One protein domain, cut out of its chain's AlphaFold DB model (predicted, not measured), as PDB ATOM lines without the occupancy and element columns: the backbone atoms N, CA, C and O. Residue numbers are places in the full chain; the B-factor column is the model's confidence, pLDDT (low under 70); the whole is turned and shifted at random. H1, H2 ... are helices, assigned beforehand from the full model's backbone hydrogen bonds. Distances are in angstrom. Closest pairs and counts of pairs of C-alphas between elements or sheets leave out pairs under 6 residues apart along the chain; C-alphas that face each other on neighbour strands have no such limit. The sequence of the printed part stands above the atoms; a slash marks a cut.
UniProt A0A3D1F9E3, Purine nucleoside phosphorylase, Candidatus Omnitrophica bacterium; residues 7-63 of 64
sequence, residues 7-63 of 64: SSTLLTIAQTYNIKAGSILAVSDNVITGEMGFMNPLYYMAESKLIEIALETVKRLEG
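AT A GLANCE: This is residues 7 to 63 of the 64 residues of the protein "Purine nucleoside phosphorylase" of Candidatus Omnitrophica bacterium (UniProt A0A3D1F9E3). What is the shape? It is a loose, flat S of three passes: the short helix H1 runs one way, residues 17 to 28 fold back as an extended stretch between the two helices, and the long helix H2 returns in nearly the direction of H1. A small loop with a short pairing makes the turn before H2, and its residues 30 to 35 stick out. What makes it up? The printed part has 57 residues with two named helices, H1 then H2, and no named strand; its class is all helix. Is it compact? It is loose, with a radius of gyration of the C-alphas of 14.6 A and spans of 38 by 24 by 13 A.

HOW THE PARTS SIT: Do the helices meet? H1, residues 7 to 16, and H2, residues 41 to 62, are apart, with no C-alpha of the one within 8 A of the other. Is any short pairing there? Residues 29 to 30 pair with residues 35 to 36, antiparallel. What do the backbones show? In H1 and H2 every O i to N i+4 pair is within hydrogen-bond range.

IN THESE COORDINATES: Where is H1? It begins at C-alpha 7 at (-24.522, 3.232, -6.386) and is 14.1 A long from first to last C-alpha. Where is H2? It begins at C-alpha 41 at (-44.256, -10.552, -1.173), ends at C-alpha 62 at (-12.045, -14.081, -2.521) and is 32.4 A long.

THE WHOLE: How far does it reach? The two C-alphas farthest apart are those of Gly 34 and Gly 63, 41.3 A. Is anything cut or long? The printed part has no cut, and the link from H1 to H2 is long, with 24 residues. What stands free? Residues 30 to 35 do, and residues 55 to 63, of which 55 to 62 belong to H2. How confident is the model? The mean pLDDT of the printed part is 93.4, and no printed residue is under 70.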
ATOM      1  N   SER A   7     -25.520   3.911  -5.552       95.88
ATOM      2  CA  SER A   7     -24.522   3.232  -6.386       95.88
ATOM      3  C   SER A   7     -23.546   4.205  -7.043       95.88
ATOM      4  O   SER A   7     -22.355   3.912  -7.122       95.88
ATOM      5  N   SER A   8     -24.014   5.381  -7.474       96.69
ATOM      6  CA  SER A   8     -23.158   6.386  -8.119       96.69
ATOM      7  C   SER A   8     -22.040   6.860  -7.189       96.69
ATOM      8  O   SER A   8     -20.871   6.846  -7.575       96.69
ATOM      9  N   THR A   9     -22.374   7.213  -5.946       97.12
ATOM     10  CA  THR A   9     -21.409   7.662  -4.938       97.12
ATOM     11  C   THR A   9     -20.417   6.552  -4.599       97.12
ATOM     12  O   THR A   9     -19.208   6.776  -4.645       97.12
ATOM     13  N   LEU A  10     -20.910   5.342  -4.313       97.12
ATOM     14  CA  LEU A  10     -20.064   4.214  -3.918       97.12
ATOM     15  C   LEU A  10     -19.067   3.826  -5.018       97.12
ATOM     16  O   LEU A  10     -17.870   3.703  -4.752       97.12
ATOM     17  N   LEU A  11     -19.538   3.684  -6.260       97.44
ATOM     18  CA  LEU A  11     -18.689   3.289  -7.387       97.44
ATOM     19  C   LEU A  11     -17.689   4.387  -7.764       97.44
ATOM     20  O   LEU A  11     -16.537   4.079  -8.064       97.44
ATOM     21  N   THR A  12     -18.086   5.661  -7.688       98.06
ATOM     22  CA  THR A  12     -17.183   6.792  -7.966       98.06
ATOM     23  C   THR A  12     -16.035   6.849  -6.960       98.06
ATOM     24  O   THR A  12     -14.873   7.014  -7.345       98.06
ATOM     25  N   ILE A  13     -16.334   6.672  -5.669       98.12
ATOM     26  CA  ILE A  13     -15.309   6.620  -4.621       98.12
ATOM     27  C   ILE A  13     -14.389   5.417  -4.859       98.12
ATOM     28  O   ILE A  13     -13.174   5.585  -4.904       98.12
ATOM     29  N   ALA A  14     -14.941   4.222  -5.082       98.06
ATOM     30  CA  ALA A  14     -14.142   3.019  -5.319       98.06
ATOM     31  C   ALA A  14     -13.193   3.170  -6.520       98.06
ATOM     32  O   ALA A  14     -12.004   2.863  -6.413       98.06
ATOM     33  N   GLN A  15     -13.689   3.730  -7.628       98.06
ATOM     34  CA  GLN A  15     -12.885   4.010  -8.815       98.06
ATOM     35  C   GLN A  15     -11.760   5.015  -8.526       98.06
ATOM     36  O   GLN A  15     -10.640   4.818  -8.990       98.06
ATOM     37  N   THR A  16     -12.022   6.051  -7.720       98.44
ATOM     38  CA  THR A  16     -11.009   7.046  -7.313       98.44
ATOM     39  C   THR A  16      -9.830   6.404  -6.572       98.44
ATOM     40  O   THR A  16      -8.693   6.844  -6.722       98.44
ATOM     41  N   TYR A  17     -10.080   5.332  -5.818       98.19
ATOM     42  CA  TYR A  17      -9.061   4.609  -5.052       98.19
ATOM     43  C   TYR A  17      -8.564   3.319  -5.730       98.19
ATOM     44  O   TYR A  17      -7.877   2.528  -5.087       98.19
ATOM     45  N   ASN A  18      -8.875   3.087  -7.013       97.38
ATOM     46  CA  ASN A  18      -8.547   1.845  -7.736       97.38
ATOM     47  C   ASN A  18      -9.034   0.559  -7.030       97.38
ATOM     48  O   ASN A  18      -8.415  -0.502  -7.140       97.38
ATOM     49  N   ILE A  19     -10.161   0.634  -6.322       97.44
ATOM     50  CA  ILE A  19     -10.807  -0.515  -5.685       97.44
ATOM     51  C   ILE A  19     -11.840  -1.109  -6.646       97.44
ATOM     52  O   ILE A  19     -12.679  -0.398  -7.199       97.44
ATOM     53  N   LYS A  20     -11.805  -2.434  -6.833       94.62
ATOM     54  CA  LYS A  20     -12.835  -3.153  -7.595       94.62
ATOM     55  C   LYS A  20     -14.134  -3.164  -6.789       94.62
ATOM     56  O   LYS A  20     -14.171  -3.738  -5.706       94.62
ATOM     57  N   ALA A  21     -15.188  -2.561  -7.327       95.75
ATOM     58  CA  ALA A  21     -16.510  -2.522  -6.711       95.75
ATOM     59  C   ALA A  21     -17.605  -2.805  -7.747       95.75
ATOM     60  O   ALA A  21     -17.427  -2.569  -8.942       95.75
ATOM     61  N   GLY A  22     -18.743  -3.305  -7.272       94.12
ATOM     62  CA  GLY A  22     -19.939  -3.566  -8.067       94.12
ATOM     63  C   GLY A  22     -21.195  -3.388  -7.217       94.12
ATOM     64  O   GLY A  22     -21.123  -3.435  -5.991       94.12
ATOM     65  N   SER A  23     -22.333  -3.168  -7.873       95.00
ATOM     66  CA  SER A  23     -23.643  -3.038  -7.232       95.00
ATOM     67  C   SER A  23     -24.633  -3.991  -7.899       95.00
ATOM     68  O   SER A  23     -24.599  -4.168  -9.119       95.00
ATOM     69  N   ILE A  24     -25.492  -4.613  -7.096       95.06
ATOM     70  CA  ILE A  24     -26.607  -5.449  -7.545       95.06
ATOM     71  C   ILE A  24     -27.887  -4.933  -6.892       95.06
ATOM     72  O   ILE A  24     -27.868  -4.487  -5.746       95.06
ATOM     73  N   LEU A  25     -28.993  -4.965  -7.631       94.38
ATOM     74  CA  LEU A  25     -30.236  -4.292  -7.254       94.38
ATOM     75  C   LEU A  25     -31.420  -5.240  -7.431       94.38
ATOM     76  O   LEU A  25     -31.536  -5.903  -8.463       94.38
ATOM     77  N   ALA A  26     -32.312  -5.264  -6.442       93.56
ATOM     78  CA  ALA A  26     -33.645  -5.830  -6.589       93.56
ATOM     79  C   ALA A  26     -34.575  -4.725  -7.100       93.56
ATOM     80  O   ALA A  26     -34.586  -3.618  -6.566       93.56
ATOM     81  N   VAL A  27     -35.342  -5.006  -8.153       91.44
ATOM     82  CA  VAL A  27     -36.286  -4.032  -8.711       91.44
ATOM     83  C   VAL A  27     -37.552  -4.049  -7.861       91.44
ATOM     84  O   VAL A  27     -38.291  -5.031  -7.891       91.44
ATOM     85  N   SER A  28     -37.785  -2.975  -7.105       91.00
ATOM     86  CA  SER A  28     -39.023  -2.792  -6.343       91.00
ATOM     87  C   SER A  28     -40.156  -2.293  -7.223       91.00
ATOM     88  O   SER A  28     -41.248  -2.835  -7.170       91.00
ATOM     89  N   ASP A  29     -39.898  -1.281  -8.048       91.62
ATOM     90  CA  ASP A  29     -40.937  -0.561  -8.775       91.62
ATOM     91  C   ASP A  29     -40.544  -0.395 -10.241       91.62
ATOM     92  O   ASP A  29     -39.386  -0.129 -10.583       91.62
ATOM     93  N   ASN A  30     -41.526  -0.528 -11.126       91.62
ATOM     94  CA  ASN A  30     -41.344  -0.269 -12.542       91.62
ATOM     95  C   ASN A  30     -41.841   1.141 -12.862       91.62
ATOM     96  O   ASN A  30     -43.027   1.376 -13.069       91.62
ATOM     97  N   VAL A  31     -40.909   2.090 -12.937       90.56
ATOM     98  CA  VAL A  31     -41.217   3.511 -13.175       90.56
ATOM     99  C   VAL A  31     -41.812   3.761 -14.569       90.56
ATOM    100  O   VAL A  31     -42.526   4.739 -14.761       90.56
ATOM    101  N   ILE A  32     -41.552   2.881 -15.544       93.06
ATOM    102  CA  ILE A  32     -42.096   3.019 -16.904       93.06
ATOM    103  C   ILE A  32     -43.580   2.638 -16.931       93.06
ATOM    104  O   ILE A  32     -44.373   3.328 -17.564       93.06
ATOM    105  N   THR A  33     -43.955   1.542 -16.265       92.56
ATOM    106  CA  THR A  33     -45.345   1.047 -16.241       92.56
ATOM    107  C   THR A  33     -46.167   1.614 -15.084       92.56
ATOM    108  O   THR A  33     -47.393   1.569 -15.134       92.56
ATOM    109  N   GLY A  34     -45.515   2.164 -14.056       89.50
ATOM    110  CA  GLY A  34     -46.145   2.648 -12.827       89.50
ATOM    111  C   GLY A  34     -46.448   1.551 -11.802       89.50
ATOM    112  O   GLY A  34     -47.118   1.823 -10.808       89.50
ATOM    113  N   GLU A  35     -45.986   0.316 -12.018       88.94
ATOM    114  CA  GLU A  35     -46.206  -0.787 -11.079       88.94
ATOM    115  C   GLU A  35     -45.374  -0.593  -9.808       88.94
ATOM    116  O   GLU A  35     -44.142  -0.544  -9.860       88.94
ATOM    117  N   MET A  36     -46.059  -0.523  -8.664       86.12
ATOM    118  CA  MET A  36     -45.432  -0.477  -7.345       86.12
ATOM    119  C   MET A  36     -45.312  -1.891  -6.776       86.12
ATOM    120  O   MET A  36     -46.321  -2.534  -6.483       86.12
ATOM    121  N   GLY A  37     -44.088  -2.387  -6.618       80.56
ATOM    122  CA  GLY A  37     -43.819  -3.746  -6.138       80.56
ATOM    123  C   GLY A  37     -43.296  -3.797  -4.706       80.56
ATOM    124  O   GLY A  37     -43.117  -4.890  -4.177       80.56
ATOM    125  N   PHE A  38     -43.129  -2.657  -4.029       72.69
ATOM    126  CA  PHE A  38     -42.643  -2.617  -2.643       72.69
ATOM    127  C   PHE A  38     -43.541  -3.371  -1.639       72.69
ATOM    128  O   PHE A  38     -43.056  -3.898  -0.645       72.69
ATOM    129  N   MET A  39     -44.853  -3.459  -1.898       78.06
ATOM    130  CA  MET A  39     -45.789  -4.248  -1.076       78.06
ATOM    131  C   MET A  39     -45.930  -5.705  -1.542       78.06
ATOM    132  O   MET A  39     -46.677  -6.476  -0.940       78.06
ATOM    133  N   ASN A  40     -45.260  -6.094  -2.627       85.81
ATOM    134  CA  ASN A  40     -45.372  -7.430  -3.189       85.81
ATOM    135  C   ASN A  40     -44.493  -8.414  -2.391       85.81
ATOM    136  O   ASN A  40     -43.277  -8.230  -2.342       85.81
ATOM    137  N   PRO A  41     -45.046  -9.509  -1.833       86.69
ATOM    138  CA  PRO A  41     -44.256 -10.552  -1.173       86.69
ATOM    139  C   PRO A  41     -43.106 -11.112  -2.028       86.69
ATOM    140  O   PRO A  41     -42.075 -11.520  -1.494       86.69
ATOM    141  N   LEU A  42     -43.257 -11.103  -3.357       88.44
ATOM    142  CA  LEU A  42     -42.212 -11.527  -4.293       88.44
ATOM    143  C   LEU A  42     -40.956 -10.649  -4.209       88.44
ATOM    144  O   LEU A  42     -39.853 -11.164  -4.391       88.44
ATOM    145  N   TYR A  43     -41.103  -9.356  -3.903       90.31
ATOM    146  CA  TYR A  43     -39.972  -8.441  -3.753       90.31
ATOM    147  C   TYR A  43     -39.089  -8.843  -2.566       90.31
ATOM    148  O   TYR A  43     -37.880  -8.973  -2.727       90.31
ATOM    149  N   TYR A  44     -39.682  -9.167  -1.414       89.75
ATOM    150  CA  TYR A  44     -38.930  -9.616  -0.235       89.75
ATOM    151  C   TYR A  44     -38.189 -10.940  -0.464       89.75
ATOM    152  O   TYR A  44     -37.083 -11.143   0.047       89.75
ATOM    153  N   MET A  45     -38.764 -11.847  -1.262       92.38
ATOM    154  CA  MET A  45     -38.069 -13.072  -1.675       92.38
ATOM    155  C   MET A  45     -36.893 -12.768  -2.607       92.38
ATOM    156  O   MET A  45     -35.824 -13.358  -2.452       92.38
ATOM    157  N   ALA A  46     -37.067 -11.835  -3.547       93.31
ATOM    158  CA  ALA A  46     -35.991 -11.388  -4.424       93.31
ATOM    159  C   ALA A  46     -34.864 -10.698  -3.640       93.31
ATOM    160  O   ALA A  46     -33.696 -10.982  -3.890       93.31
ATOM    161  N   GLU A  47     -35.197  -9.859  -2.657       93.25
ATOM    162  CA  GLU A  47     -34.236  -9.207  -1.761       93.25
ATOM    163  C   GLU A  47     -33.451 -10.234  -0.935       93.25
ATOM    164  O   GLU A  47     -32.220 -10.220  -0.927       93.25
ATOM    165  N   SER A  48     -34.144 -11.201  -0.325       94.81
ATOM    166  CA  SER A  48     -33.496 -12.291   0.418       94.81
ATOM    167  C   SER A  48     -32.537 -13.081  -0.478       94.81
ATOM    168  O   SER A  48     -31.394 -13.351  -0.101       94.81
ATOM    169  N   LYS A  49     -32.964 -13.393  -1.710       96.69
ATOM    170  CA  LYS A  49     -32.126 -14.117  -2.666       96.69
ATOM    171  C   LYS A  49     -30.932 -13.293  -3.144       96.69
ATOM    172  O   LYS A  49     -29.854 -13.849  -3.355       96.69
ATOM    173  N   LEU A  50     -31.105 -11.982  -3.301       97.00
ATOM    174  CA  LEU A  50     -30.037 -11.055  -3.655       97.00
ATOM    175  C   LEU A  50     -28.936 -11.065  -2.593       97.00
ATOM    176  O   LEU A  50     -27.765 -11.134  -2.959       97.00
ATOM    177  N   ILE A  51     -29.289 -11.070  -1.303       96.94
ATOM    178  CA  ILE A  51     -28.312 -11.142  -0.204       96.94
ATOM    179  C   ILE A  51     -27.519 -12.454  -0.260       96.94
ATOM    180  O   ILE A  51     -26.291 -12.431  -0.166       96.94
ATOM    181  N   GLU A  52     -28.189 -13.594  -0.465       97.50
ATOM    182  CA  GLU A  52     -27.509 -14.888  -0.629       97.50
ATOM    183  C   GLU A  52     -26.509 -14.859  -1.792       97.50
ATOM    184  O   GLU A  52     -25.357 -15.265  -1.635       97.50
ATOM    185  N   ILE A  53     -26.938 -14.345  -2.950       97.44
ATOM    186  CA  ILE A  53     -26.094 -14.225  -4.142       97.44
ATOM    187  C   ILE A  53     -24.918 -13.284  -3.874       97.44
ATOM    188  O   ILE A  53     -23.801 -13.599  -4.282       97.44
ATOM    189  N   ALA A  54     -25.135 -12.159  -3.188       97.00
ATOM    190  CA  ALA A  54     -24.079 -11.207  -2.850       97.00
ATOM    191  C   ALA A  54     -22.981 -11.875  -2.015       97.00
ATOM    192  O   ALA A  54     -21.810 -11.825  -2.385       97.00
ATOM    193  N   LEU A  55     -23.365 -12.546  -0.926       96.50
ATOM    194  CA  LEU A  55     -22.429 -13.206  -0.015       96.50
ATOM    195  C   LEU A  55     -21.673 -14.348  -0.698       96.50
ATOM    196  O   LEU A  55     -20.459 -14.463  -0.547       96.50
ATOM    197  N   GLU A  56     -22.372 -15.169  -1.480       97.06
ATOM    198  CA  GLU A  56     -21.761 -16.246  -2.265       97.06
ATOM    199  C   GLU A  56     -20.788 -15.698  -3.320       97.06
ATOM    200  O   GLU A  56     -19.702 -16.238  -3.521       97.06
ATOM    201  N   THR A  57     -21.146 -14.596  -3.980       96.81
ATOM    202  CA  THR A  57     -20.289 -13.956  -4.984       96.81
ATOM    203  C   THR A  57     -19.021 -13.399  -4.347       96.81
ATOM    204  O   THR A  57     -17.946 -13.589  -4.907       96.81
ATOM    205  N   VAL A  58     -19.115 -12.766  -3.173       95.06
ATOM    206  CA  VAL A  58     -17.934 -12.278  -2.441       95.06
ATOM    207  C   VAL A  58     -16.986 -13.432  -2.116       95.06
ATOM    208  O   VAL A  58     -15.811 -13.340  -2.456       95.06
ATOM    209  N   LYS A  59     -17.492 -14.550  -1.579       96.31
ATOM    210  CA  LYS A  59     -16.670 -15.744  -1.301       96.31
ATOM    211  C   LYS A  59     -15.949 -16.255  -2.549       96.31
ATOM    212  O   LYS A  59     -14.731 -16.414  -2.545       96.31
ATOM    213  N   ARG A  60     -16.676 -16.385  -3.665       96.19
ATOM    214  CA  ARG A  60     -16.100 -16.797  -4.958       96.19
ATOM    215  C   ARG A  60     -15.027 -15.842  -5.468       96.19
ATOM    216  O   ARG A  60     -14.056 -16.294  -6.066       96.19
ATOM    217  N   LEU A  61     -15.202 -14.536  -5.268       94.44
ATOM    218  CA  LEU A  61     -14.221 -13.521  -5.662       94.44
ATOM    219  C   LEU A  61     -12.986 -13.517  -4.749       94.44
ATOM    220  O   LEU A  61     -11.895 -13.208  -5.224       94.44
ATOM    221  N   GLU A  62     -13.145 -13.877  -3.474       93.56
ATOM    222  CA  GLU A  62     -12.045 -14.081  -2.521       93.56
ATOM    223  C   GLU A  62     -11.345 -15.441  -2.692       93.56
ATOM    224  O   GLU A  62     -10.239 -15.632  -2.190       93.56
ATOM    225  N   GLY A  63     -11.948 -16.367  -3.446       89.81
ATOM    226  CA  GLY A  63     -11.416 -17.709  -3.687       89.81
ATOM    227  C   GLY A  63     -11.646 -18.682  -2.527       89.81
ATOM    228  O   GLY A  63     -10.857 -19.615  -2.368       89.81
TER     229      GLY A  63